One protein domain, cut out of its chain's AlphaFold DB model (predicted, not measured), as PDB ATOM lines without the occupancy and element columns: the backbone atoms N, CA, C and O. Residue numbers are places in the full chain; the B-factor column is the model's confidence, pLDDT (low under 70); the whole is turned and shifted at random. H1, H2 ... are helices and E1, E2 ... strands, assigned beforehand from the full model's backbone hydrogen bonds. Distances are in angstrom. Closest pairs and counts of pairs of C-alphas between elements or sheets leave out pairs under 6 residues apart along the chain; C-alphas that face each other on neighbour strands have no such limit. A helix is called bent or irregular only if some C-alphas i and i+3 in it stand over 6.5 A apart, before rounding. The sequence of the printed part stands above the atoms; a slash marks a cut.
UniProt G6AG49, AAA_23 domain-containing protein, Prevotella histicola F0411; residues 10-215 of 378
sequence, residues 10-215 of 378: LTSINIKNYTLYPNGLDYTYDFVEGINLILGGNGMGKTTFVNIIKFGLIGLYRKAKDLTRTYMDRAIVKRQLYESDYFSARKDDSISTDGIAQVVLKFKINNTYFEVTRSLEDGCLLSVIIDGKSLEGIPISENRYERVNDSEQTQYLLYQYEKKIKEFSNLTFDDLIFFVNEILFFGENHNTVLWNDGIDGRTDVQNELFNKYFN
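AT A GLANCE: This is residues 10 to 215 of the 378 residues of the protein "AAA_23 domain-containing protein" of Prevotella histicola F0411 (UniProt G6AG49). A twisted wall of five strands, E2, E1, E5, E6 and E7, has H1 laid across it and H4 running along it, and H5 packs on H1 and H4 beyond them, away from the sheet. A long bent hairpin of E3 and E4 packs with E3 on H5, and its turn lies at the end of the domain far from the E1 to E2 link; H6 lies near H5. The printed part has 206 residues with six named helices and seven named strands, in the order E1 E2 H1 E3 E4 E5 E6 E7 H2 H3 H4 H5 H6; both sheets are antiparallel, and the class is mixed, helices and strands. The larger sheet with H1 and H4 on one face makes two layers, helices over a sheet. The whole is compact, with a radius of gyration of the C-alphas of 17.6 A and spans of 51 by 40 by 38 A.

HOW THE PARTS SIT: The larger sheet runs E2, residues 26 to 30, E1, residues 10 to 16, E5, residues 102 to 109, E6, residues 112 to 119, and E7, residues 125 to 130. It is twisted, its C-alphas lying up to 4.4 A off the best plane. Between the neighbours E2 and E1, N 27 and O 15 are within hydrogen-bond range at 2.8 A, and between the neighbours E1 and E5, N 14 and O 104 are within hydrogen-bond range at 2.8 A. E5, E6 and E7 form a meander, each strand the antiparallel neighbour of the one before, with N 105 and O 116 at 2.9 A and N 115 and O 129 at 2.8 A. H1, residues 46 to 58, is on the sheet at a height of 9.4 A; it runs across the strands, at 66 degrees to E1 on the local plane, and the C-alphas of Gly 56 and Leu 105 are its closest to E5, 5.5 A. H4, residues 157 to 169, is on the sheet at a height of 9.2 A and only just along the strands, at 29 degrees to E6 on the local plane. H5, residues 173 to 183, touches H1 through residues 54 to 58 of H1 alone, closest at C-alphas 58 and 177, 6.0 A, at a shallow tilt of 24 degrees, opposite ways. H5 touches H4 through residues 162 to 166 of H4 alone, closest at C-alphas 162 and 173, 5.6 A, at a steep tilt of 68 degrees, only just short of perpendicular. E3, residues 61 to 71, and E4, residues 74 to 81, are a hairpin, with N 68 and O 76 at 2.9 A; E3 bends by 80 degrees at residue 64, where C-alphas 64 and 174 are the closest of E3 and H5, 4.6 A. H6, residues 205 to 214, is close to H5 but not clearly touching, closest at C-alphas 182 and 205, 7.2 A. H2, residues 142 to 145, and H3, residues 150 to 153, are close but not clearly touching, closest at C-alphas 145 and 153, 7.1 A. In H1, H4, H5 and H6 every O i to N i+4 pair is within hydrogen-bond range; H2 and H3 are too short for such a pair.

IN THESE COORDINATES: E1 begins at C-alpha 10, (156.777, 149.580, 139.954), and is 17.8 A long; E5 measures 22.1 A, E6 23.0 A, E3 22.7 A and E4 20.8 A. H1 is 18.7 A long, H4 17.9 A, H5 14.6 A and H6 14.0 A. H4 begins at C-alpha 157, (144.545, 163.178, 129.260), and H6 ends at C-alpha 214, (160.437, 139.798, 116.474).

THE WHOLE: The C-alphas of Asn 23 and Asp 73, the two farthest apart, are 53.1 A from each other. The printed part has no cut. The links E2 to H1, E4 to E5, E7 to H2 and H5 to H6 are long. The mean pLDDT of the printed part is 86.9; it is under 70 at residues 22 to 25, 187 to 192, 194 to 195 and 198 to 203.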
ATOM      1  N   LEU A  10     157.576 148.979 138.882       95.62
ATOM      2  CA  LEU A  10     156.777 149.580 139.954       95.62
ATOM      3  C   LEU A  10     157.682 150.150 141.047       95.62
ATOM      4  O   LEU A  10     158.565 149.448 141.529       95.62
ATOM      5  N   THR A  11     157.429 151.388 141.479       96.00
ATOM      6  CA  THR A  11     158.196 152.026 142.563       96.00
ATOM      7  C   THR A  11     157.362 152.188 143.822       96.00
ATOM      8  O   THR A  11     157.812 151.846 144.909       96.00
ATOM      9  N   SER A  12     156.123 152.665 143.699       96.88
ATOM     10  CA  SER A  12     155.207 152.736 144.837       96.88
ATOM     11  C   SER A  12     153.751 152.799 144.409       96.88
ATOM     12  O   SER A  12     153.419 153.161 143.280       96.88
ATOM     13  N   ILE A  13     152.868 152.426 145.323       96.50
ATOM     14  CA  ILE A  13     151.424 152.520 145.165       96.50
ATOM     15  C   ILE A  13     150.822 153.166 146.405       96.50
ATOM     16  O   ILE A  13     151.165 152.831 147.536       96.50
ATOM     17  N   ASN A  14     149.896 154.084 146.178       95.25
ATOM     18  CA  ASN A  14     149.131 154.754 147.210       95.25
ATOM     19  C   ASN A  14     147.639 154.627 146.875       95.25
ATOM     20  O   ASN A  14     147.204 155.036 145.803       95.25
ATOM     21  N   ILE A  15     146.858 154.011 147.758       93.69
ATOM     22  CA  ILE A  15     145.424 153.764 147.596       93.69
ATOM     23  C   ILE A  15     144.693 154.603 148.632       93.69
ATOM     24  O   ILE A  15     144.841 154.377 149.832       93.69
ATOM     25  N   LYS A  16     143.879 155.543 148.161       91.38
ATOM     26  CA  LYS A  16     143.149 156.491 148.994       91.38
ATOM     27  C   LYS A  16     141.649 156.260 148.961       91.38
ATOM     28  O   LYS A  16     141.094 155.895 147.927       91.38
ATOM     29  N   ASN A  17     141.005 156.515 150.094       88.50
ATOM     30  CA  ASN A  17     139.555 156.495 150.291       88.50
ATOM     31  C   ASN A  17     138.857 155.205 149.820       88.50
ATOM     32  O   ASN A  17     137.698 155.228 149.401       88.50
ATOM     33  N   TYR A  18     139.560 154.069 149.877       89.50
ATOM     34  CA  TYR A  18     139.049 152.773 149.436       89.50
ATOM     35  C   TYR A  18     138.846 151.837 150.627       89.50
ATOM     36  O   TYR A  18     139.798 151.285 151.177       89.50
ATOM     37  N   THR A  19     137.582 151.650 151.008       86.06
ATOM     38  CA  THR A  19     137.184 151.053 152.295       86.06
ATOM     39  C   THR A  19     137.512 149.563 152.437       86.06
ATOM     40  O   THR A  19     137.425 149.028 153.539       86.06
ATOM     41  N   LEU A  20     137.960 148.893 151.365       84.00
ATOM     42  CA  LEU A  20     138.431 147.505 151.412       84.00
ATOM     43  C   LEU A  20     139.720 147.325 152.241       84.00
ATOM     44  O   LEU A  20     139.927 146.249 152.799       84.00
ATOM     45  N   TYR A  21     140.599 148.333 152.313       81.44
ATOM     46  CA  TYR A  21     141.855 148.231 153.066       81.44
ATOM     47  C   TYR A  21     141.704 148.841 154.473       81.44
ATOM     48  O   TYR A  21     141.178 149.950 154.608       81.44
ATOM     49  N   PRO A  22     142.135 148.133 155.541       58.34
ATOM     50  CA  PRO A  22     141.901 148.555 156.920       58.34
ATOM     51  C   PRO A  22     142.629 149.872 157.225       58.34
ATOM     52  O   PRO A  22     143.716 150.120 156.710       58.34
ATOM     53  N   ASN A  23     142.013 150.709 158.069       55.06
ATOM     54  CA  ASN A  23     142.315 152.137 158.299       55.06
ATOM     55  C   ASN A  23     141.861 153.101 157.183       55.06
ATOM     56  O   ASN A  23     142.116 154.300 157.252       55.06
ATOM     57  N   GLY A  24     141.090 152.597 156.220       56.69
ATOM     58  CA  GLY A  24     139.939 153.289 155.646       56.69
ATOM     59  C   GLY A  24     140.198 154.348 154.583       56.69
ATOM     60  O   GLY A  24     139.292 154.560 153.786       56.69
ATOM     61  N   LEU A  25     141.359 155.010 154.521       62.00
ATOM     62  CA  LEU A  25     141.501 156.158 153.612       62.00
ATOM     63  C   LEU A  25     142.880 156.368 152.983       62.00
ATOM     64  O   LEU A  25     142.951 157.134 152.028       62.00
ATOM     65  N   ASP A  26     143.956 155.736 153.458       79.75
ATOM     66  CA  ASP A  26     145.284 155.941 152.862       79.75
ATOM     67  C   ASP A  26     146.228 154.755 153.131       79.75
ATOM     68  O   ASP A  26     146.761 154.589 154.228       79.75
ATOM     69  N   TYR A  27     146.410 153.896 152.131       87.50
ATOM     70  CA  TYR A  27     147.356 152.783 152.150       87.50
ATOM     71  C   TYR A  27     148.508 153.092 151.201       87.50
ATOM     72  O   TYR A  27     148.284 153.282 150.009       87.50
ATOM     73  N   THR A  28     149.741 153.094 151.704       90.88
ATOM     74  CA  THR A  28     150.942 153.291 150.882       90.88
ATOM     75  C   THR A  28     151.854 152.084 150.986       90.88
ATOM     76  O   THR A  28     152.084 151.569 152.080       90.88
ATOM     77  N   TYR A  29     152.390 151.660 149.847       92.31
ATOM     78  CA  TYR A  29     153.405 150.626 149.765       92.31
ATOM     79  C   TYR A  29     154.482 151.021 148.757       92.31
ATOM     80  O   TYR A  29     154.176 151.308 147.598       92.31
ATOM     81  N   ASP A  30     155.733 151.003 149.202       94.00
ATOM     82  CA  ASP A  30     156.905 151.188 148.354       94.00
ATOM     83  C   ASP A  30     157.446 149.809 147.965       94.00
ATOM     84  O   ASP A  30     157.734 148.975 148.827       94.00
ATOM     85  N   PHE A  31     157.544 149.552 146.661       94.06
ATOM     86  CA  PHE A  31     158.045 148.281 146.150       94.06
ATOM     87  C   PHE A  31     159.560 148.221 146.319       94.06
ATOM     88  O   PHE A  31     160.272 149.179 146.020       94.06
ATOM     89  N   VAL A  32     160.056 147.071 146.771       90.81
ATOM     90  CA  VAL A  32     161.496 146.798 146.800       90.81
ATOM     91  C   VAL A  32     161.929 146.114 145.511       90.81
ATOM     92  O   VAL A  32     161.155 145.375 144.897       90.81
ATOM     93  N   GLU A  33     163.181 146.324 145.114       87.00
ATOM     94  CA  GLU A  33     163.773 145.571 144.010       87.00
ATOM     95  C   GLU A  33     163.765 144.066 144.326       87.00
ATOM     96  O   GLU A  33     164.122 143.628 145.424       87.00
ATOM     97  N   GLY A  34     163.351 143.257 143.350       88.50
ATOM     98  CA  GLY A  34     163.252 141.806 143.493       88.50
ATOM     99  C   GLY A  34     161.858 141.331 143.905       88.50
ATOM    100  O   GLY A  34     160.858 141.648 143.258       88.50
ATOM    101  N   ILE A  35     161.789 140.478 144.930       88.19
ATOM    102  CA  ILE A  35     160.571 139.732 145.272       88.19
ATOM    103  C   ILE A  35     159.786 140.471 146.355       88.19
ATOM    104  O   ILE A  35     160.244 140.614 147.485       88.19
ATOM    105  N   ASN A  36     158.558 140.859 146.018       87.75
ATOM    106  CA  ASN A  36     157.586 141.427 146.948       87.75
ATOM    107  C   ASN A  36     156.512 140.366 147.243       87.75
ATOM    108  O   ASN A  36     155.931 139.804 146.313       87.75
ATOM    109  N   LEU A  37     156.245 140.075 148.521       88.38
ATOM    110  CA  LEU A  37     155.302 139.029 148.937       88.38
ATOM    111  C   LEU A  37     154.072 139.634 149.626       88.38
ATOM    112  O   LEU A  37     154.189 140.261 150.676       88.38
ATOM    113  N   ILE A  38     152.884 139.395 149.061       86.56
ATOM    114  CA  ILE A  38     151.601 139.849 149.618       86.56
ATOM    115  C   ILE A  38     150.916 138.669 150.313       86.56
ATOM    116  O   ILE A  38     150.487 137.714 149.661       86.56
ATOM    117  N   LEU A  39     150.789 138.740 151.639       85.56
ATOM    118  CA  LEU A  39     150.188 137.692 152.470       85.56
ATOM    119  C   LEU A  39     148.863 138.153 153.079       85.56
ATOM    120  O   LEU A  39     148.681 139.323 153.400       85.56
ATOM    121  N   GLY A  40     147.933 137.217 153.261       83.00
ATOM    122  CA  GLY A  40     146.643 137.481 153.897       83.00
ATOM    123  C   GLY A  40     145.654 136.334 153.716       83.00
ATOM    124  O   GLY A  40     145.786 135.524 152.795       83.00
ATOM    125  N   GLY A  41     144.638 136.277 154.572       80.94
ATOM    126  CA  GLY A  41     143.524 135.334 154.473       80.94
ATOM    127  C   GLY A  41     142.682 135.517 153.206       80.94
ATOM    128  O   GLY A  41     142.822 136.490 152.450       80.94
ATOM    129  N   ASN A  42     141.806 134.552 152.933       80.31
ATOM    130  CA  ASN A  42     140.840 134.660 151.839       80.31
ATOM    131  C   ASN A  42     139.887 135.833 152.094       80.31
ATOM    132  O   ASN A  42     139.511 136.095 153.230       80.31
ATOM    133  N   GLY A  43     139.543 136.575 151.040       77.19
ATOM    134  CA  GLY A  43     138.677 137.755 151.149       77.19
ATOM    135  C   GLY A  43     139.354 139.041 151.643       77.19
ATOM    136  O   GLY A  43     138.734 140.090 151.572       77.19
ATOM    137  N   MET A  44     140.635 139.023 152.041       81.38
ATOM    138  CA  MET A  44     141.353 140.227 152.515       81.38
ATOM    139  C   MET A  44     141.761 141.230 151.413       81.38
ATOM    140  O   MET A  44     142.556 142.128 151.658       81.38
ATOM    141  N   GLY A  45     141.288 141.064 150.175       85.88
ATOM    142  CA  GLY A  45     141.575 142.012 149.089       85.88
ATOM    143  C   GLY A  45     142.909 141.826 148.350       85.88
ATOM    144  O   GLY A  45     143.242 142.664 147.524       85.88
ATOM    145  N   LYS A  46     143.650 140.725 148.553       89.00
ATOM    146  CA  LYS A  46     144.928 140.450 147.846       89.00
ATOM    147  C   LYS A  46     144.811 140.545 146.318       89.00
ATOM    148  O   LYS A  46     145.571 141.251 145.667       89.00
ATOM    149  N   THR A  47     143.829 139.854 145.741       88.31
ATOM    150  CA  THR A  47     143.580 139.878 144.292       88.31
ATOM    151  C   THR A  47     143.140 141.265 143.835       88.31
ATOM    152  O   THR A  47     143.559 141.731 142.778       88.31
ATOM    153  N   THR A  48     142.346 141.964 144.652       90.44
ATOM    154  CA  THR A  48     141.961 143.354 144.386       90.44
ATOM    155  C   THR A  48     143.184 144.262 144.351       90.44
ATOM    156  O   THR A  48     143.271 145.093 143.459       90.44
ATOM    157  N   PHE A  49     144.156 144.073 145.243       91.69
ATOM    158  CA  PHE A  49     145.392 144.856 145.279       91.69
ATOM    159  C   PHE A  49     146.190 144.703 143.987       91.69
ATOM    160  O   PHE A  49     146.524 145.692 143.338       91.69
ATOM    161  N   VAL A  50     146.393 143.459 143.550       91.44
ATOM    162  CA  VAL A  50     147.048 143.155 142.271       91.44
ATOM    163  C   VAL A  50     146.288 143.783 141.095       91.44
ATOM    164  O   VAL A  50     146.896 144.364 140.198       91.44
ATOM    165  N   ASN A  51     144.955 143.737 141.112       92.38
ATOM    166  CA  ASN A  51     144.137 144.357 140.069       92.38
ATOM    167  C   ASN A  51     144.170 145.891 140.111       92.38
ATOM    168  O   ASN A  51     144.080 146.511 139.056       92.38
ATOM    169  N   ILE A  52     144.335 146.514 141.282       94.44
ATOM    170  CA  ILE A  52     144.530 147.965 141.398       94.44
ATOM    171  C   ILE A  52     145.876 148.370 140.780       94.44
ATOM    172  O   ILE A  52     145.938 149.394 140.108       94.44
ATOM    173  N   ILE A  53     146.931 147.562 140.931       95.19
ATOM    174  CA  ILE A  53     148.214 147.810 140.252       95.19
ATOM    175  C   ILE A  53     148.025 147.776 138.729       95.19
ATOM    176  O   ILE A  53     148.436 148.713 138.040       95.19
ATOM    177  N   LYS A  54     147.349 146.744 138.195       94.81
ATOM    178  CA  LYS A  54     147.001 146.680 136.763       94.81
ATOM    179  C   LYS A  54     146.220 147.917 136.331       94.81
ATOM    180  O   LYS A  54     146.570 148.558 135.345       94.81
ATOM    181  N   PHE A  55     145.200 148.274 137.106       95.69
ATOM    182  CA  PHE A  55     144.365 149.439 136.855       95.69
ATOM    183  C   PHE A  55     145.165 150.748 136.865       95.69
ATOM    184  O   PHE A  55     144.940 151.597 136.011       95.69
ATOM    185  N   GLY A  56     146.151 150.899 137.751       96.00
ATOM    186  CA  GLY A  56     147.066 152.040 137.749       96.00
ATOM    187  C   GLY A  56     147.812 152.191 136.416       96.00
ATOM    188  O   GLY A  56     147.855 153.286 135.856       96.00
ATOM    189  N   LEU A  57     148.324 151.081 135.870       96.38
ATOM    190  CA  LEU A  57     149.075 151.061 134.608       96.38
ATOM    191  C   LEU A  57     148.179 151.271 133.379       96.38
ATOM    192  O   LEU A  57     148.450 152.146 132.550       96.38
ATOM    193  N   ILE A  58     147.125 150.461 133.253       95.56
ATOM    194  CA  ILE A  58     146.345 150.317 132.015       95.56
ATOM    195  C   ILE A  58     144.856 150.617 132.176       95.56
ATOM    196  O   ILE A  58     144.124 150.476 131.212       95.56
ATOM    197  N   GLY A  59     144.364 151.022 133.342       95.00
ATOM    198  CA  GLY A  59     142.938 151.296 133.519       95.00
ATOM    199  C   GLY A  59     142.047 150.051 133.560       95.00
ATOM    200  O   GLY A  59     142.503 148.950 133.863       95.00
ATOM    201  N   LEU A  60     140.749 150.215 133.284       94.12
ATOM    202  CA  LEU A  60     139.755 149.134 133.226       94.12
ATOM    203  C   LEU A  60     139.885 148.286 131.951       94.12
ATOM    204  O   LEU A  60     139.029 147.433 131.700       94.12
ATOM    205  N   TYR A  61     140.916 148.492 131.131       93.69
ATOM    206  CA  TYR A  61     141.105 147.742 129.897       93.69
ATOM    207  C   TYR A  61     141.459 146.281 130.175       93.69
ATOM    208  O   TYR A  61     142.527 145.928 130.674       93.69
ATOM    209  N   ARG A  62     140.541 145.403 129.779       88.69
ATOM    210  CA  ARG A  62     140.731 143.956 129.784       88.69
ATOM    211  C   ARG A  62     141.472 143.495 128.532       88.69
ATOM    212  O   ARG A  62     142.273 142.571 128.619       88.69
ATOM    213  N   LYS A  63     141.205 144.117 127.376       85.56
ATOM    214  CA  LYS A  63     141.812 143.743 126.087       85.56
ATOM    215  C   LYS A  63     142.109 144.941 125.200       85.56
ATOM    216  O   LYS A  63     141.414 145.956 125.275       85.56
ATOM    217  N   ALA A  64     143.099 144.749 124.332       85.69
ATOM    218  CA  ALA A  64     143.418 145.630 123.218       85.69
ATOM    219  C   ALA A  64     142.221 145.836 122.272       85.69
ATOM    220  O   ALA A  64     141.225 145.105 122.323       85.69
ATOM    221  N   LYS A  65     142.325 146.841 121.395       85.12
ATOM    222  CA  LYS A  65     141.318 147.129 120.364       85.12
ATOM    223  C   LYS A  65     141.057 145.910 119.472       85.12
ATOM    224  O   LYS A  65     141.955 145.425 118.791       85.12
ATOM    225  N   ASP A  66     139.800 145.475 119.408       81.44
ATOM    226  CA  ASP A  66     139.350 144.425 118.485       81.44
ATOM    227  C   ASP A  66     137.982 144.777 117.880       81.44
ATOM    228  O   ASP A  66     137.260 145.664 118.358       81.44
ATOM    229  N   LEU A  67     137.618 144.084 116.799       78.88
ATOM    230  CA  LEU A  67     136.289 144.179 116.210       78.88
ATOM    231  C   LEU A  67     135.252 143.680 117.223       78.88
ATOM    232  O   LEU A  67     135.158 142.486 117.495       78.88
ATOM    233  N   THR A  68     134.439 144.592 117.755       76.12
ATOM    234  CA  THR A  68     133.394 144.226 118.717       76.12
ATOM    235  C   THR A  68     132.099 143.828 118.021       76.12
ATOM    236  O   THR A  68     131.470 142.840 118.393       76.12
ATOM    237  N   ARG A  69     131.653 144.624 117.042       76.62
ATOM    238  CA  ARG A  69     130.428 144.346 116.283       76.62
ATOM    239  C   ARG A  69     130.442 145.035 114.927       76.62
ATOM    240  O   ARG A  69     131.053 146.091 114.770       76.62
ATOM    241  N   THR A  70     129.680 144.476 114.001       77.38
ATOM    242  CA  THR A  70     129.333 145.115 112.732       77.38
ATOM    243  C   THR A  70     127.929 145.699 112.861       77.38
ATOM    244  O   THR A  70     127.013 145.005 113.294       77.38
ATOM    245  N   TYR A  71     127.748 146.980 112.545       70.75
ATOM    246  CA  TYR A  71     126.433 147.626 112.571       70.75
ATOM    247  C   TYR A  71     126.261 148.521 111.349       70.75
ATOM    248  O   TYR A  71     127.081 149.409 111.134       70.75
ATOM    249  N   MET A  72     125.199 148.296 110.568       71.31
ATOM    250  CA  MET A  72     124.917 149.036 109.326       71.31
ATOM    251  C   MET A  72     126.161 149.151 108.428       71.31
ATOM    252  O   MET A  72     126.585 150.250 108.076       71.31
ATOM    253  N   ASP A  73     126.802 148.011 108.158       70.19
ATOM    254  CA  ASP A  73     128.040 147.895 107.374       70.19
ATOM    255  C   ASP A  73     129.258 148.652 107.932       70.19
ATOM    256  O   ASP A  73     130.293 148.732 107.277       70.19
ATOM    257  N   ARG A  74     129.201 149.159 109.169       75.31
ATOM    258  CA  ARG A  74     130.341 149.792 109.846       75.31
ATOM    259  C   ARG A  74     130.957 148.853 110.872       75.31
ATOM    260  O   ARG A  74     130.253 148.260 111.693       75.31
ATOM    261  N   ALA A  75     132.283 148.753 110.844       77.94
ATOM    262  CA  ALA A  75     133.056 148.083 111.880       77.94
ATOM    263  C   ALA A  75     133.107 148.965 113.134       77.94
ATOM    264  O   ALA A  75     133.529 150.118 113.072       77.94
ATOM    265  N   ILE A  76     132.688 148.424 114.277       81.69
ATOM    266  CA  ILE A  76     132.875 149.067 115.579       81.69
ATOM    267  C   ILE A  76     134.066 148.394 116.251       81.69
ATOM    268  O   ILE A  76     133.968 147.255 116.721       81.69
ATOM    269  N   VAL A  77     135.184 149.115 116.271       84.06
ATOM    270  CA  VAL A  77     136.448 148.704 116.886       84.06
ATOM    271  C   VAL A  77     136.623 149.490 118.177       84.06
ATOM    272  O   VAL A  77     136.598 150.715 118.160       84.06
ATOM    273  N   LYS A  78     136.771 148.784 119.295       86.94
ATOM    274  CA  LYS A  78     137.018 149.388 120.609       86.94
ATOM    275  C   LYS A  78     137.754 148.408 121.507       86.94
ATOM    276  O   LYS A  78     137.765 147.205 121.235       86.94
ATOM    277  N   ARG A  79     138.345 148.914 122.584       90.44
ATOM    278  CA  ARG A  79     138.900 148.068 123.647       90.44
ATOM    279  C   ARG A  79     137.778 147.426 124.455       90.44
ATOM    280  O   ARG A  79     136.663 147.950 124.543       90.44
ATOM    281  N   GLN A  80     138.071 146.282 125.064       88.75
ATOM    282  CA  GLN A  80     137.158 145.653 126.014       88.75
ATOM    283  C   GLN A  80     137.494 146.128 127.424       88.75
ATOM    284  O   GLN A  80     138.645 146.035 127.845       88.75
ATOM    285  N   LEU A  81     136.486 146.601 128.154       91.31
ATOM    286  CA  LEU A  81     136.631 147.109 129.515       91.31
ATOM    287  C   LEU A  81     135.980 146.156 130.517       91.31
ATOM    288  O   LEU A  81     135.035 145.436 130.177       91.31
ATOM    289  N   TYR A  82     136.465 146.188 131.754       89.69
ATOM    290  CA  TYR A  82     135.667 145.795 132.910       89.69
ATOM    291  C   TYR A  82     134.475 146.747 133.092       89.69
ATOM    292  O   TYR A  82     134.425 147.834 132.510       89.69
ATOM    293  N   GLU A  83     133.491 146.323 133.883       87.50
ATOM    294  CA  GLU A  83     132.366 147.185 134.250       87.50
ATOM    295  C   GLU A  83     132.873 148.425 135.000       87.50
ATOM    296  O   GLU A  83     133.886 148.377 135.699       87.50
ATOM    297  N   SER A  84     132.206 149.566 134.811       84.81
ATOM    298  CA  SER A  84     132.665 150.846 135.370       84.81
ATOM    299  C   SER A  84     132.693 150.852 136.894       84.81
ATOM    300  O   SER A  84     133.476 151.582 137.487       84.81
ATOM    301  N   ASP A  85     131.855 150.028 137.514       86.38
ATOM    302  CA  ASP A  85     131.749 149.845 138.954       86.38
ATOM    303  C   ASP A  85     132.646 148.720 139.490       86.38
ATOM    304  O   ASP A  85     132.526 148.337 140.649       86.38
ATOM    305  N   TYR A  86     133.585 148.196 138.687       89.50
ATOM    306  CA  TYR A  86     134.427 147.060 139.076       89.50
ATOM    307  C   TYR A  86     135.050 147.233 140.467       89.50
ATOM    308  O   TYR A  86     135.012 146.309 141.278       89.50
ATOM    309  N   PHE A  87     135.625 148.399 140.770       89.75
ATOM    310  CA  PHE A  87     136.213 148.667 142.084       89.75
ATOM    311  C   PHE A  87     135.201 149.208 143.096       89.75
ATOM    312  O   PHE A  87     135.268 148.790 144.255       89.75
ATOM    313  N   SER A  88     134.269 150.074 142.690       85.88
ATOM    314  CA  SER A  88     133.277 150.671 143.593       85.88
ATOM    315  C   SER A  88     132.275 149.656 144.138       85.88
ATOM    316  O   SER A  88     131.941 149.733 145.312       85.88
ATOM    317  N   ALA A  89     131.916 148.617 143.384       85.44
ATOM    318  CA  ALA A  89     131.078 147.514 143.863       85.44
ATOM    319  C   ALA A  89     131.713 146.701 145.013       85.44
ATOM    320  O   ALA A  89     131.042 145.892 145.651       85.44
ATOM    321  N   ARG A  90     133.016 146.881 145.274       84.06
ATOM    322  CA  ARG A  90     133.743 146.259 146.395       84.06
ATOM    323  C   ARG A  90     133.993 147.229 147.553       84.06
ATOM    324  O   ARG A  90     134.672 146.853 148.507       84.06
ATOM    325  N   LYS A  91     133.495 148.464 147.450       82.75
ATOM    326  CA  LYS A  91     133.512 149.458 148.522       82.75
ATOM    327  C   LYS A  91     132.376 149.141 149.497       82.75
ATOM    328  O   LYS A  91     131.273 148.787 149.096       82.75
ATOM    329  N   ASP A  92     132.660 149.264 150.784       80.62
ATOM    330  CA  ASP A  92     131.630 149.354 151.813       80.62
ATOM    331  C   ASP A  92     131.127 150.802 151.899       80.62
ATOM    332  O   ASP A  92     131.837 151.679 152.399       80.62
ATOM    333  N   ASP A  93     129.919 151.041 151.385       76.44
ATOM    334  CA  ASP A  93     129.256 152.351 151.378       76.44
ATOM    335  C   ASP A  93     128.730 152.773 152.760       76.44
ATOM    336  O   ASP A  93     128.333 153.923 152.948       76.44
ATOM    337  N   SER A  94     128.722 151.872 153.752       76.12
ATOM    338  CA  SER A  94     128.341 152.230 155.125       76.12
ATOM    339  C   SER A  94     129.400 153.084 155.834       76.12
ATOM    340  O   SER A  94     129.107 153.725 156.846       76.12
ATOM    341  N   ILE A  95     130.620 153.129 155.289       76.25
ATOM    342  CA  ILE A  95     131.748 153.889 155.821       76.25
ATOM    343  C   ILE A  95     131.883 155.190 155.027       76.25
ATOM    344  O   ILE A  95     132.207 155.187 153.839       76.25
ATOM    345  N   SER A  96     131.655 156.321 155.696       72.50
ATOM    346  CA  SER A  96     131.853 157.644 155.101       72.50
ATOM    347  C   SER A  96     133.344 157.930 154.898       72.50
ATOM    348  O   SER A  96     134.152 157.699 155.798       72.50
ATOM    349  N   THR A  97     133.703 158.424 153.711       75.44
ATOM    350  CA  THR A  97     135.078 158.765 153.334       75.44
ATOM    351  C   THR A  97     135.166 160.227 152.905       75.44
ATOM    352  O   THR A  97     134.376 160.663 152.067       75.44
ATOM    353  N   ASP A  98     136.153 160.968 153.413       73.44
ATOM    354  CA  ASP A  98     136.405 162.359 153.018       73.44
ATOM    355  C   ASP A  98     137.146 162.413 151.669       73.44
ATOM    356  O   ASP A  98     138.364 162.581 151.587       73.44
ATOM    357  N   GLY A  99     136.391 162.233 150.583       80.94
ATOM    358  CA  GLY A  99     136.875 162.363 149.208       80.94
ATOM    359  C   GLY A  99     136.672 161.121 148.341       80.94
ATOM    360  O   GLY A  99     136.095 160.119 148.764       80.94
ATOM    361  N   ILE A 100     137.158 161.220 147.102       88.00
ATOM    362  CA  ILE A 100     136.994 160.206 146.051       88.00
ATOM    363  C   ILE A 100     137.978 159.057 146.285       88.00
ATOM    364  O   ILE A 100     139.146 159.300 146.613       88.00
ATOM    365  N   ALA A 101     137.521 157.817 146.097       91.56
ATOM    366  CA  ALA A 101     138.399 156.648 146.090       91.56
ATOM    367  C   ALA A 101     139.353 156.702 144.888       91.56
ATOM    368  O   ALA A 101     138.909 156.748 143.741       91.56
ATOM    369  N   GLN A 102     140.664 156.676 145.121       94.50
ATOM    370  CA  GLN A 102     141.657 156.815 144.053       94.50
ATOM    371  C   GLN A 102     142.918 155.994 144.313       94.50
ATOM    372  O   GLN A 102     143.244 155.667 145.451       94.50
ATOM    373  N   VAL A 103     143.650 155.692 143.248       96.12
ATOM    374  CA  VAL A 103     144.988 155.106 143.311       96.12
ATOM    375  C   VAL A 103     145.987 156.048 142.655       96.12
ATOM    376  O   VAL A 103     145.745 156.541 141.556       96.12
ATOM    377  N   VAL A 104     147.115 156.266 143.320       97.38
ATOM    378  CA  VAL A 104     148.316 156.874 142.756       97.38
ATOM    379  C   VAL A 104     149.347 155.767 142.586       97.38
ATOM    380  O   VAL A 104     149.802 155.179 143.567       97.38
ATOM    381  N   LEU A 105     149.701 155.459 141.344       98.19
ATOM    382  CA  LEU A 105     150.738 154.488 141.019       98.19
ATOM    383  C   LEU A 105     151.973 155.221 140.510       98.19
ATOM    384  O   LEU A 105     151.891 155.975 139.539       98.19
ATOM    385  N   LYS A 106     153.117 154.965 141.142       98.25
ATOM    386  CA  LYS A 106     154.422 155.426 140.683       98.25
ATOM    387  C   LYS A 106     155.190 154.263 140.079       98.25
ATOM    388  O   LYS A 106     155.275 153.183 140.671       98.25
ATOM    389  N   PHE A 107     155.718 154.477 138.886       97.31
ATOM    390  CA  PHE A 107     156.487 153.481 138.156       97.31
ATOM    391  C   PHE A 107     157.485 154.157 137.220       97.31
ATOM    392  O   PHE A 107     157.434 155.363 136.982       97.31
ATOM    393  N   LYS A 108     158.401 153.369 136.674       96.44
ATOM    394  CA  LYS A 108     159.470 153.824 135.796       96.44
ATOM    395  C   LYS A 108     159.416 153.073 134.470       96.44
ATOM    396  O   LYS A 108     159.193 151.867 134.447       96.44
ATOM    397  N   ILE A 109     159.622 153.780 133.362       95.75
ATOM    398  CA  ILE A 109     159.814 153.192 132.028       95.75
ATOM    399  C   ILE A 109     161.035 153.862 131.413       95.75
ATOM    400  O   ILE A 109     161.043 155.076 131.248       95.75
ATOM    401  N   ASN A 110     162.062 153.082 131.065       93.44
ATOM    402  CA  ASN A 110     163.273 153.584 130.404       93.44
ATOM    403  C   ASN A 110     163.894 154.829 131.081       93.44
ATOM    404  O   ASN A 110     164.155 155.839 130.438       93.44
ATOM    405  N   ASN A 111     164.100 154.775 132.400       91.06
ATOM    406  CA  ASN A 111     164.604 155.898 133.211       91.06
ATOM    407  C   ASN A 111     163.699 157.121 133.376       91.06
ATOM    408  O   ASN A 111     164.058 158.012 134.140       91.06
ATOM    409  N   THR A 112     162.507 157.106 132.792       96.50
ATOM    410  CA  THR A 112     161.477 158.124 132.995       96.50
ATOM    411  C   THR A 112     160.537 157.711 134.120       96.50
ATOM    412  O   THR A 112     160.032 156.583 134.124       96.50
ATOM    413  N   TYR A 113     160.271 158.619 135.055       97.44
ATOM    414  CA  TYR A 113     159.374 158.395 136.183       97.44
ATOM    415  C   TYR A 113     157.959 158.857 135.856       97.44
ATOM    416  O   TYR A 113     157.742 160.001 135.459       97.44
ATOM    417  N   PHE A 114     156.996 157.973 136.078       98.31
ATOM    418  CA  PHE A 114     155.573 158.222 135.926       98.31
ATOM    419  C   PHE A 114     154.898 158.177 137.290       98.31
ATOM    420  O   PHE A 114     155.120 157.262 138.077       98.31
ATOM    421  N   GLU A 115     154.018 159.137 137.534       98.38
ATOM    422  CA  GLU A 115     153.058 159.120 138.629       98.38
ATOM    423  C   GLU A 115     151.663 159.306 138.035       98.38
ATOM    424  O   GLU A 115     151.354 160.337 137.437       98.38
ATOM    425  N   VAL A 116     150.839 158.270 138.149       98.12
ATOM    426  CA  VAL A 116     149.516 158.185 137.529       98.12
ATOM    427  C   VAL A 116     148.461 158.115 138.620       98.12
ATOM    428  O   VAL A 116     148.481 157.195 139.435       98.12
ATOM    429  N   THR A 117     147.515 159.054 138.604       97.75
ATOM    430  CA  THR A 117     146.377 159.066 139.529       97.75
ATOM    431  C   THR A 117     145.098 158.689 138.801       97.75
ATOM    432  O   THR A 117     144.722 159.334 137.818       97.75
ATOM    433  N   ARG A 118     144.394 157.671 139.295       97.00
ATOM    434  CA  ARG A 118     143.125 157.193 138.736       97.00
ATOM    435  C   ARG A 118     142.045 157.073 139.799       97.00
ATOM    436  O   ARG A 118     142.318 156.669 140.924       97.00
ATOM    437  N   SER A 119     140.813 157.366 139.405       94.94
ATOM    438  CA  SER A 119     139.614 157.179 140.220       94.94
ATOM    439  C   SER A 119     139.201 155.706 140.241       94.94
ATOM    440  O   SER A 119     139.019 155.086 139.194       94.94
ATOM    441  N   LEU A 120     139.024 155.156 141.441       92.81
ATOM    442  CA  LEU A 120     138.484 153.814 141.674       92.81
ATOM    443  C   LEU A 120     136.943 153.794 141.645       92.81
ATOM    444  O   LEU A 120     136.351 152.728 141.787       92.81
ATOM    445  N   GLU A 121     136.282 154.942 141.470       88.81
ATOM    446  CA  GLU A 121     134.816 155.025 141.429       88.81
ATOM    447  C   GLU A 121     134.259 154.863 140.013       88.81
ATOM    448  O   GLU A 121     133.283 154.141 139.813       88.81
ATOM    449  N   ASP A 122     134.891 155.516 139.034       87.69
ATOM    450  CA  ASP A 122     134.398 155.634 137.655       87.69
ATOM    451  C   ASP A 122     135.445 155.301 136.575       87.69
ATOM    452  O   ASP A 122     135.159 155.390 135.375       87.69
ATOM    453  N   GLY A 123     136.658 154.915 136.982       89.25
ATOM    454  CA  GLY A 123     137.738 154.537 136.074       89.25
ATOM    455  C   GLY A 123     138.451 155.713 135.400       89.25
ATOM    456  O   GLY A 123     139.235 155.490 134.479       89.25
ATOM    457  N   CYS A 124     138.192 156.963 135.800       94.88
ATOM    458  CA  CYS A 124     138.823 158.136 135.188       94.88
ATOM    459  C   CYS A 124     140.328 158.223 135.483       94.88
ATOM    460  O   CYS A 124     140.767 158.049 136.621       94.88
ATOM    461  N   LEU A 125     141.112 158.601 134.470       96.81
ATOM    462  CA  LEU A 125     142.486 159.075 134.640       96.81
ATOM    463  C   LEU A 125     142.457 160.549 135.062       96.81
ATOM    464  O   LEU A 125     142.052 161.402 134.276       96.81
ATOM    465  N   LEU A 126     142.842 160.829 136.307       96.75
ATOM    466  CA  LEU A 126     142.701 162.148 136.932       96.75
ATOM    467  C   LEU A 126     143.923 163.036 136.696       96.75
ATOM    468  O   LEU A 126     143.775 164.211 136.371       96.75
ATOM    469  N   SER A 127     145.126 162.486 136.855       97.50
ATOM    470  CA  SER A 127     146.375 163.211 136.622       97.50
ATOM    471  C   SER A 127     147.498 162.265 136.216       97.50
ATOM    472  O   SER A 127     147.503 161.082 136.564       97.50
ATOM    473  N   VAL A 128     148.457 162.802 135.463       98.06
ATOM    474  CA  VAL A 128     149.700 162.121 135.106       98.06
ATOM    475  C   VAL A 128     150.841 163.108 135.280       98.06
ATOM    476  O   VAL A 128     150.783 164.215 134.747       98.06
ATOM    477  N   ILE A 129     151.881 162.707 135.997       98.06
ATOM    478  CA  ILE A 129     153.112 163.470 136.177       98.06
ATOM    479  C   ILE A 129     154.260 162.638 135.610       98.06
ATOM    480  O   ILE A 129     154.392 161.459 135.933       98.06
ATOM    481  N   ILE A 130     155.080 163.248 134.754       97.31
ATOM    482  CA  ILE A 130     156.244 162.618 134.121       97.31
ATOM    483  C   ILE A 130     157.479 163.437 134.492       97.31
ATOM    484  O   ILE A 130     157.534 164.628 134.184       97.31
ATOM    485  N   ASP A 131     158.441 162.827 135.188       95.38
ATOM    486  CA  ASP A 131     159.653 163.486 135.706       95.38
ATOM    487  C   ASP A 131     159.357 164.826 136.417       95.38
ATOM    488  O   ASP A 131     160.014 165.848 136.208       95.38
ATOM    489  N   GLY A 132     158.296 164.841 137.232       93.00
ATOM    490  CA  GLY A 132     157.853 166.020 137.983       93.00
ATOM    491  C   GLY A 132     157.034 167.048 137.188       93.00
ATOM    492  O   GLY A 132     156.595 168.040 137.766       93.00
ATOM    493  N   LYS A 133     156.782 166.833 135.891       95.75
ATOM    494  CA  LYS A 133     155.944 167.712 135.058       95.75
ATOM    495  C   LYS A 133     154.552 167.119 134.864       95.75
ATOM    496  O   LYS A 133     154.426 166.002 134.371       95.75
ATOM    497  N   SER A 134     153.511 167.876 135.213       96.56
ATOM    498  CA  SER A 134     152.129 167.464 134.941       96.56
ATOM    499  C   SER A 134     151.866 167.436 133.440       96.56
ATOM    500  O   SER A 134     152.223 168.367 132.718       96.56
ATOM    501  N   LEU A 135     151.214 166.375 132.988       95.62
ATOM    502  CA  LEU A 135     150.706 166.249 131.634       95.62
ATOM    503  C   LEU A 135     149.379 167.007 131.515       95.62
ATOM    504  O   LEU A 135     148.545 166.957 132.420       95.62
ATOM    505  N   GLU A 136     149.188 167.710 130.403       94.75
ATOM    506  CA  GLU A 136     147.946 168.429 130.118       94.75
ATOM    507  C   GLU A 136     146.920 167.511 129.446       94.75
ATOM    508  O   GLU A 136     147.268 166.629 128.659       94.75
ATOM    509  N   GLY A 137     145.641 167.737 129.735       93.50
ATOM    510  CA  GLY A 137     144.532 167.042 129.094       93.50
ATOM    511  C   GLY A 137     143.290 167.005 129.973       93.50
ATOM    512  O   GLY A 137     143.365 167.148 131.193       93.50
ATOM    513  N   ILE A 138     142.132 166.811 129.349       94.81
ATOM    514  CA  ILE A 138     140.854 166.743 130.063       94.81
ATOM    515  C   ILE A 138     140.653 165.316 130.612       94.81
ATOM    516  O   ILE A 138     140.782 164.356 129.842       94.81
ATOM    517  N   PRO A 139     140.335 165.135 131.908       95.12
ATOM    518  CA  PRO A 139     139.933 163.839 132.453       95.12
ATOM    519  C   PRO A 139     138.612 163.357 131.842       95.12
ATOM    520  O   PRO A 139     137.657 164.120 131.700       95.12
ATOM    521  N   ILE A 140     138.538 162.073 131.496       94.69
ATOM    522  CA  ILE A 140     137.327 161.426 130.982       94.69
ATOM    523  C   ILE A 140     137.314 159.960 131.414       94.69
ATOM    524  O   ILE A 140     138.370 159.336 131.536       94.69
ATOM    525  N   SER A 141     136.122 159.400 131.628       92.50
ATOM    526  CA  SER A 141     135.997 157.976 131.922       92.50
ATOM    527  C   SER A 141     136.287 157.145 130.681       92.50
ATOM    528  O   SER A 141     135.892 157.493 129.566       92.50
ATOM    529  N   GLU A 142     136.942 156.007 130.869       91.44
ATOM    530  CA  GLU A 142     137.429 155.174 129.765       91.44
ATOM    531  C   GLU A 142     136.285 154.662 128.882       91.44
ATOM    532  O   GLU A 142     136.383 154.652 127.659       91.44
ATOM    533  N   ASN A 143     135.131 154.345 129.480       89.38
ATOM    534  CA  ASN A 143     133.935 153.950 128.731       89.38
ATOM    535  C   ASN A 143     133.434 155.068 127.798       89.38
ATOM    536  O   ASN A 143     132.942 154.786 126.704       89.38
ATOM    537  N   ARG A 144     133.546 156.337 128.214       91.12
ATOM    538  CA  ARG A 144     133.206 157.473 127.350       91.12
ATOM    539  C   ARG A 144     134.289 157.702 126.304       91.12
ATOM    540  O   ARG A 144     133.929 157.905 125.152       91.12
ATOM    541  N   TYR A 145     135.564 157.615 126.679       92.38
ATOM    542  CA  TYR A 145     136.694 157.800 125.768       92.38
ATOM    543  C   TYR A 145     136.623 156.880 124.540       92.38
ATOM    544  O   TYR A 145     136.749 157.357 123.419       92.38
ATOM    545  N   GLU A 146     136.281 155.599 124.718       90.44
ATOM    546  CA  GLU A 146     136.122 154.645 123.600       90.44
ATOM    547  C   GLU A 146     134.963 154.970 122.634       90.44
ATOM    548  O   GLU A 146     134.798 154.303 121.613       90.44
ATOM    549  N   ARG A 147     134.107 155.948 122.959       89.31
ATOM    550  CA  ARG A 147     132.994 156.401 122.103       89.31
ATOM    551  C   ARG A 147     133.291 157.722 121.401       89.31
ATOM    552  O   ARG A 147     132.481 158.154 120.584       89.31
ATOM    553  N   VAL A 148     134.393 158.374 121.757       89.75
ATOM    554  CA  VAL A 148     134.819 159.648 121.182       89.75
ATOM    555  C   VAL A 148     135.541 159.389 119.861       89.75
ATOM    556  O   VAL A 148     136.290 158.421 119.731       89.75
ATOM    557  N   ASN A 149     135.335 160.274 118.887       86.81
ATOM    558  CA  ASN A 149     136.013 160.211 117.593       86.81
ATOM    559  C   ASN A 149     137.521 160.484 117.727       86.81
ATOM    560  O   ASN A 149     137.939 161.292 118.553       86.81
ATOM    561  N   ASP A 150     138.336 159.900 116.850       83.62
ATOM    562  CA  ASP A 150     139.803 159.986 116.933       83.62
ATOM    563  C   ASP A 150     140.353 161.427 116.955       83.62
ATOM    564  O   ASP A 150     141.322 161.713 117.656       83.62
ATOM    565  N   SER A 151     139.719 162.370 116.245       87.19
ATOM    566  CA  SER A 151     140.129 163.784 116.256       87.19
ATOM    567  C   SER A 151     139.940 164.435 117.627       87.19
ATOM    568  O   SER A 151     140.794 165.187 118.097       87.19
ATOM    569  N   GLU A 152     138.825 164.120 118.284       90.06
ATOM    570  CA  GLU A 152     138.462 164.646 119.597       90.06
ATOM    571  C   GLU A 152     139.233 163.953 120.722       90.06
ATOM    572  O   GLU A 152     139.394 164.548 121.783       90.06
ATOM    573  N   GLN A 153     139.746 162.733 120.516       90.44
ATOM    574  CA  GLN A 153     140.531 162.020 121.531       90.44
ATOM    575  C   GLN A 153     141.782 162.806 121.957       90.44
ATOM    576  O   GLN A 153     142.175 162.752 123.120       90.44
ATOM    577  N   THR A 154     142.356 163.601 121.048       92.69
ATOM    578  CA  THR A 154     143.611 164.348 121.257       92.69
ATOM    579  C   THR A 154     143.589 165.339 122.427       92.69
ATOM    580  O   THR A 154     144.642 165.632 122.998       92.69
ATOM    581  N   GLN A 155     142.406 165.830 122.813       93.62
ATOM    582  CA  GLN A 155     142.235 166.789 123.913       93.62
ATOM    583  C   GLN A 155     142.247 166.137 125.308       93.62
ATOM    584  O   GLN A 155     142.354 166.828 126.322       93.62
ATOM    585  N   TYR A 156     142.089 164.813 125.380       96.62
ATOM    586  CA  TYR A 156     141.935 164.105 126.645       96.62
ATOM    587  C   TYR A 156     143.275 163.640 127.206       96.62
ATOM    588  O   TYR A 156     144.197 163.274 126.475       96.62
ATOM    589  N   LEU A 157     143.345 163.592 128.536       96.75
ATOM    590  CA  LEU A 157     144.545 163.178 129.260       96.75
ATOM    591  C   LEU A 157     144.962 161.744 128.905       96.75
ATOM    592  O   LEU A 157     146.153 161.453 128.802       96.75
ATOM    593  N   LEU A 158     143.987 160.862 128.661       95.94
ATOM    594  CA  LEU A 158     144.242 159.469 128.305       95.94
ATOM    595  C   LEU A 158     145.019 159.350 126.986       95.94
ATOM    596  O   LEU A 158     146.013 158.637 126.941       95.94
ATOM    597  N   TYR A 159     144.663 160.125 125.957       96.06
ATOM    598  CA  TYR A 159     145.396 160.139 124.687       96.06
ATOM    599  C   TYR A 159     146.855 160.576 124.869       96.06
ATOM    600  O   TYR A 159     147.777 159.957 124.332       96.06
ATOM    601  N   GLN A 160     147.081 161.635 125.651       96.44
ATOM    602  CA  GLN A 160     148.430 162.134 125.918       96.44
ATOM    603  C   GLN A 160     149.254 161.112 126.710       96.44
ATOM    604  O   GLN A 160     150.435 160.911 126.420       96.44
ATOM    605  N   TYR A 161     148.625 160.427 127.668       96.88
ATOM    606  CA  TYR A 161     149.244 159.337 128.413       96.88
ATOM    607  C   TYR A 161     149.640 158.177 127.492       96.88
ATOM    608  O   TYR A 161     150.801 157.774 127.498       96.88
ATOM    609  N   GLU A 162     148.735 157.701 126.631       95.69
ATOM    610  CA  GLU A 162     149.022 156.635 125.658       95.69
ATOM    611  C   GLU A 162     150.189 156.999 124.730       95.69
ATOM    612  O   GLU A 162     151.071 156.177 124.466       95.69
ATOM    613  N   LYS A 163     150.236 158.255 124.270       95.75
ATOM    614  CA  LYS A 163     151.325 158.770 123.437       95.75
ATOM    615  C   LYS A 163     152.665 158.751 124.175       95.75
ATOM    616  O   LYS A 163     153.667 158.334 123.593       95.75
ATOM    617  N   LYS A 164     152.685 159.170 125.443       95.94
ATOM    618  CA  LYS A 164     153.894 159.160 126.279       95.94
ATOM    619  C   LYS A 164     154.352 157.741 126.596       95.94
ATOM    620  O   LYS A 164     155.538 157.457 126.473       95.94
ATOM    621  N   ILE A 165     153.430 156.826 126.895       95.69
ATOM    622  CA  ILE A 165     153.754 155.402 127.022       95.69
ATOM    623  C   ILE A 165     154.440 154.907 125.751       95.69
ATOM    624  O   ILE A 165     155.514 154.318 125.848       95.69
ATOM    625  N   LYS A 166     153.897 155.202 124.563       93.44
ATOM    626  CA  LYS A 166     154.512 154.787 123.295       93.44
ATOM    627  C   LYS A 166     155.918 155.345 123.090       93.44
ATOM    628  O   LYS A 166     156.800 154.607 122.661       93.44
ATOM    629  N   GLU A 167     156.117 156.616 123.417       93.69
ATOM    630  CA  GLU A 167     157.404 157.311 123.306       93.69
ATOM    631  C   GLU A 167     158.496 156.676 124.181       93.69
ATOM    632  O   GLU A 167     159.616 156.499 123.716       93.69
ATOM    633  N   PHE A 168     158.175 156.297 125.424       94.12
ATOM    634  CA  PHE A 168     159.177 155.798 126.378       94.12
ATOM    635  C   PHE A 168     159.314 154.271 126.415       94.12
ATOM    636  O   PHE A 168     160.400 153.767 126.699       94.12
ATOM    637  N   SER A 169     158.242 153.522 126.131       92.06
ATOM    638  CA  SER A 169     158.241 152.048 126.179       92.06
ATOM    639  C   SER A 169     158.599 151.380 124.852       92.06
ATOM    640  O   SER A 169     158.906 150.185 124.828       92.06
ATOM    641  N   ASN A 170     158.531 152.127 123.744       89.75
ATOM    642  CA  ASN A 170     158.499 151.592 122.383       89.75
ATOM    643  C   ASN A 170     157.370 150.570 122.153       89.75
ATOM    644  O   ASN A 170     157.484 149.741 121.253       89.75
ATOM    645  N   LEU A 171     156.290 150.601 122.940       90.06
ATOM    646  CA  LEU A 171     155.099 149.760 122.795       90.06
ATOM    647  C   LEU A 171     153.877 150.618 122.494       90.06
ATOM    648  O   LEU A 171     153.732 151.713 123.029       90.06
ATOM    649  N   THR A 172     152.952 150.126 121.673       91.19
ATOM    650  CA  THR A 172     151.635 150.771 121.633       91.19
ATOM    651  C   THR A 172     150.914 150.536 122.958       91.19
ATOM    652  O   THR A 172     151.215 149.593 123.690       91.19
ATOM    653  N   PHE A 173     149.946 151.385 123.292       93.50
ATOM    654  CA  PHE A 173     149.196 151.188 124.530       93.50
ATOM    655  C   PHE A 173     148.391 149.876 124.519       93.50
ATOM    656  O   PHE A 173     148.276 149.210 125.544       93.50
ATOM    657  N   ASP A 174     147.915 149.450 123.347       91.56
ATOM    658  CA  ASP A 174     147.284 148.143 123.153       91.56
ATOM    659  C   ASP A 174     148.262 146.978 123.401       91.56
ATOM    660  O   ASP A 174     147.891 145.982 124.029       91.56
ATOM    661  N   ASP A 175     149.532 147.120 123.006       90.88
ATOM    662  CA  ASP A 175     150.576 146.155 123.371       90.88
ATOM    663  C   ASP A 175     150.810 146.137 124.882       90.88
ATOM    664  O   ASP A 175     150.924 145.061 125.464       90.88
ATOM    665  N   LEU A 176     150.846 147.304 125.534       93.06
ATOM    666  CA  LEU A 176     151.002 147.383 126.986       93.06
ATOM    667  C   LEU A 176     149.849 146.674 127.714       93.06
ATOM    668  O   LEU A 176     150.108 145.928 128.657       93.06
ATOM    669  N   ILE A 177     148.601 146.846 127.259       93.31
ATOM    670  CA  ILE A 177     147.435 146.123 127.794       93.31
ATOM    671  C   ILE A 177     147.651 144.610 127.692       93.31
ATOM    672  O   ILE A 177     147.438 143.892 128.669       93.31
ATOM    673  N   PHE A 178     148.111 144.124 126.534       89.81
ATOM    674  CA  PHE A 178     148.440 142.712 126.340       89.81
ATOM    675  C   PHE A 178     149.537 142.241 127.307       89.81
ATOM    676  O   PHE A 178     149.348 141.249 128.008       89.81
ATOM    677  N   PHE A 179     150.651 142.973 127.409       91.00
ATOM    678  CA  PHE A 179     151.750 142.617 128.309       91.00
ATOM    679  C   PHE A 179     151.302 142.559 129.769       91.00
ATOM    680  O   PHE A 179     151.604 141.592 130.464       91.00
ATOM    681  N   VAL A 180     150.557 143.559 130.238       91.75
ATOM    682  CA  VAL A 180     150.082 143.614 131.625       91.75
ATOM    683  C   VAL A 180     149.077 142.498 131.919       91.75
ATOM    684  O   VAL A 180     149.137 141.895 132.989       91.75
ATOM    685  N   ASN A 181     148.165 142.183 130.999       88.12
ATOM    686  CA  ASN A 181     147.114 141.205 131.281       88.12
ATOM    687  C   ASN A 181     147.526 139.747 131.054       88.12
ATOM    688  O   ASN A 181     147.040 138.897 131.798       88.12
ATOM    689  N   GLU A 182     148.401 139.468 130.085       84.75
ATOM    690  CA  GLU A 182     148.714 138.096 129.649       84.75
ATOM    691  C   GLU A 182     150.149 137.647 129.992       84.75
ATOM    692  O   GLU A 182     150.403 136.445 130.053       84.75
ATOM    693  N   ILE A 183     151.096 138.576 130.212       85.50
ATOM    694  CA  ILE A 183     152.530 138.248 130.379       85.50
ATOM    695  C   ILE A 183     153.074 138.600 131.766       85.50
ATOM    696  O   ILE A 183     153.784 137.804 132.369       85.50
ATOM    697  N   LEU A 184     152.797 139.804 132.268       86.38
ATOM    698  CA  LEU A 184     153.387 140.307 133.513       86.38
ATOM    699  C   LEU A 184     152.643 139.825 134.760       86.38
ATOM    700  O   LEU A 184     153.222 139.766 135.842       86.38
ATOM    701  N   PHE A 185     151.363 139.490 134.622       81.00
ATOM    702  CA  PHE A 185     150.521 139.114 135.745       81.00
ATOM    703  C   PHE A 185     149.826 137.786 135.488       81.00
ATOM    704  O   PHE A 185     148.954 137.687 134.628       81.00
ATOM    705  N   PHE A 186     150.133 136.804 136.327       71.56
ATOM    706  CA  PHE A 186     149.503 135.492 136.297       71.56
ATOM    707  C   PHE A 186     148.472 135.374 137.419       71.56
ATOM    708  O   PHE A 186     148.722 135.765 138.560       71.56
ATOM    709  N   GLY A 187     147.292 134.860 137.078       68.25
ATOM    710  CA  GLY A 187     146.289 134.456 138.062       68.25
ATOM    711  C   GLY A 187     146.520 133.029 138.559       68.25
ATOM    712  O   GLY A 187     147.437 132.339 138.115       68.25
ATOM    713  N   GLU A 188     145.624 132.562 139.427       64.31
ATOM    714  CA  GLU A 188     145.649 131.205 140.007       64.31
ATOM    715  C   GLU A 188     145.604 130.086 138.957       64.31
ATOM    716  O   GLU A 188     146.079 128.982 139.201       64.31
ATOM    717  N   ASN A 189     145.075 130.371 137.766       61.44
ATOM    718  CA  ASN A 189     144.933 129.374 136.707       61.44
ATOM    719  C   ASN A 189     146.269 128.989 136.046       61.44
ATOM    720  O   ASN A 189     146.280 128.051 135.261       61.44
ATOM    721  N   HIS A 190     147.376 129.687 136.349       59.38
ATOM    722  CA  HIS A 190     148.730 129.365 135.874       59.38
ATOM    723  C   HIS A 190     148.820 128.999 134.380       59.38
ATOM    724  O   HIS A 190     149.603 128.127 134.001       59.38
ATOM    725  N   ASN A 191     148.043 129.665 133.519       65.38
ATOM    726  CA  ASN A 191     148.143 129.455 132.078       65.38
ATOM    727  C   ASN A 191     149.552 129.863 131.633       65.38
ATOM    728  O   ASN A 191     149.900 131.046 131.633       65.38
ATOM    729  N   THR A 192     150.380 128.880 131.289       68.44
ATOM    730  CA  THR A 192     151.706 129.128 130.726       68.44
ATOM    731  C   THR A 192     151.551 129.827 129.388       68.44
ATOM    732  O   THR A 192     150.668 129.468 128.627       68.44
ATOM    733  N   VAL A 193     152.430 130.777 129.056       73.06
ATOM    734  CA  VAL A 193     152.416 131.463 127.744       73.06
ATOM    735  C   VAL A 193     152.386 130.466 126.575       73.06
ATOM    736  O   VAL A 193     151.739 130.712 125.562       73.06
ATOM    737  N   LEU A 194     153.055 129.318 126.741       69.00
ATOM    738  CA  LEU A 194     152.987 128.185 125.822       69.00
ATOM    739  C   LEU A 194     151.584 127.565 125.868       69.00
ATOM    740  O   LEU A 194     151.164 127.102 126.929       69.00
ATOM    741  N   TRP A 195     150.912 127.516 124.715       69.25
ATOM    742  CA  TRP A 195     149.558 126.957 124.549       69.25
ATOM    743  C   TRP A 195     148.440 127.751 125.241       69.25
ATOM    744  O   TRP A 195     147.380 127.201 125.537       69.25
ATOM    745  N   ASN A 196     148.662 129.040 125.511       72.88
ATOM    746  CA  ASN A 196     147.613 129.914 126.019       72.88
ATOM    747  C   ASN A 196     146.842 130.540 124.851       72.88
ATOM    748  O   ASN A 196     147.343 131.436 124.174       72.88
ATOM    749  N   ASP A 197     145.594 130.108 124.680       71.06
ATOM    750  CA  ASP A 197     144.637 130.693 123.730       71.06
ATOM    751  C   ASP A 197     144.075 132.059 124.205       71.06
ATOM    752  O   ASP A 197     143.116 132.610 123.640       71.06
ATOM    753  N   GLY A 198     144.668 132.618 125.263       66.75
ATOM    754  CA  GLY A 198     144.309 133.878 125.891       66.75
ATOM    755  C   GLY A 198     142.995 133.780 126.657       66.75
ATOM    756  O   GLY A 198     142.312 132.755 126.670       66.75
ATOM    757  N   ILE A 199     142.584 134.891 127.268       60.41
ATOM    758  CA  ILE A 199     141.388 134.940 128.129       60.41
ATOM    759  C   ILE A 199     140.078 134.483 127.433       60.41
ATOM    760  O   ILE A 199     139.142 134.087 128.124       60.41
ATOM    761  N   ASP A 200     139.991 134.512 126.094       60.62
ATOM    762  CA  ASP A 200     138.764 134.144 125.347       60.62
ATOM    763  C   ASP A 200     138.912 132.904 124.447       60.62
ATOM    764  O   ASP A 200     137.998 132.604 123.676       60.62
ATOM    765  N   GLY A 201     140.050 132.204 124.480       63.31
ATOM    766  CA  GLY A 201     140.264 131.039 123.613       63.31
ATOM    767  C   GLY A 201     140.458 131.382 122.126       63.31
ATOM    768  O   GLY A 201     140.120 130.587 121.252       63.31
ATOM    769  N   ARG A 202     140.893 132.610 121.817       62.16
ATOM    770  CA  ARG A 202     140.994 133.152 120.444       62.16
ATOM    771  C   ARG A 202     142.283 133.915 120.165       62.16
ATOM    772  O   ARG A 202     142.494 134.345 119.034       62.16
ATOM    773  N   THR A 203     143.083 134.184 121.189       68.19
ATOM    774  CA  THR A 203     144.312 134.965 121.076       68.19
ATOM    775  C   THR A 203     145.446 134.053 121.463       68.19
ATOM    776  O   THR A 203     145.677 133.839 122.643       68.19
ATOM    777  N   ASP A 204     146.136 133.510 120.472       81.69
ATOM    778  CA  ASP A 204     147.351 132.755 120.731       81.69
ATOM    779  C   ASP A 204     148.402 133.712 121.313       81.69
ATOM    780  O   ASP A 204     149.003 134.526 120.601       81.69
ATOM    781  N   VAL A 205     148.556 133.658 122.641       84.75
ATOM    782  CA  VAL A 205     149.409 134.570 123.409       84.75
ATOM    783  C   VAL A 205     150.864 134.397 122.994       84.75
ATOM    784  O   VAL A 205     151.597 135.382 122.927       84.75
ATOM    785  N   GLN A 206     151.282 133.175 122.660       86.25
ATOM    786  CA  GLN A 206     152.631 132.908 122.179       86.25
ATOM    787  C   GLN A 206     152.875 133.600 120.836       86.25
ATOM    788  O   GLN A 206     153.876 134.302 120.679       86.25
ATOM    789  N   ASN A 207     151.956 133.438 119.885       85.38
ATOM    790  CA  ASN A 207     152.079 134.074 118.577       85.38
ATOM    791  C   ASN A 207     152.044 135.604 118.679       85.38
ATOM    792  O   ASN A 207     152.866 136.275 118.055       85.38
ATOM    793  N   GLU A 208     151.151 136.179 119.487       86.69
ATOM    794  CA  GLU A 208     151.129 137.630 119.721       86.69
ATOM    795  C   GLU A 208     152.423 138.132 120.371       86.69
ATOM    796  O   GLU A 208     152.980 139.142 119.938       86.69
ATOM    797  N   LEU A 209     152.959 137.403 121.351       87.81
ATOM    798  CA  LEU A 209     154.231 137.739 121.981       87.81
ATOM    799  C   LEU A 209     155.378 137.742 120.962       87.81
ATOM    800  O   LEU A 209     156.145 138.702 120.897       87.81
ATOM    801  N   PHE A 210     155.484 136.692 120.145       86.69
ATOM    802  CA  PHE A 210     156.521 136.588 119.120       86.69
ATOM    803  C   PHE A 210     156.427 137.707 118.101       86.69
ATOM    804  O   PHE A 210     157.436 138.329 117.778       86.69
ATOM    805  N   ASN A 211     155.221 138.023 117.651       86.25
ATOM    806  CA  ASN A 211     155.035 139.108 116.713       86.25
ATOM    807  C   ASN A 211     155.459 140.465 117.299       86.25
ATOM    808  O   ASN A 211     156.140 141.230 116.620       86.25
ATOM    809  N   LYS A 212     155.144 140.742 118.570       86.00
ATOM    810  CA  LYS A 212     155.527 142.001 119.230       86.00
ATOM    811  C   LYS A 212     157.042 142.135 119.430       86.00
ATOM    812  O   LYS A 212     157.564 143.249 119.355       86.00
ATOM    813  N   TYR A 213     157.754 141.032 119.673       83.50
ATOM    814  CA  TYR A 213     159.209 141.039 119.885       83.50
ATOM    815  C   TYR A 213     160.033 140.964 118.598       83.50
ATOM    816  O   TYR A 213     161.068 141.626 118.505       83.50
ATOM    817  N   PHE A 214     159.615 140.140 117.636       84.19
ATOM    818  CA  PHE A 214     160.437 139.798 116.474       84.19
ATOM    819  C   PHE A 214     160.088 140.586 115.211       84.19
ATOM    820  O   PHE A 214     160.970 140.756 114.370       84.19
ATOM    821  N   ASN A 215     158.859 141.096 115.077       84.69
ATOM    822  CA  ASN A 215     158.479 141.881 113.904       84.69
ATOM    823  C   ASN A 215     158.718 143.378 114.109       84.69
ATOM    824  O   ASN A 215     158.776 143.898 115.229       84.69
TER     825      ASN A 215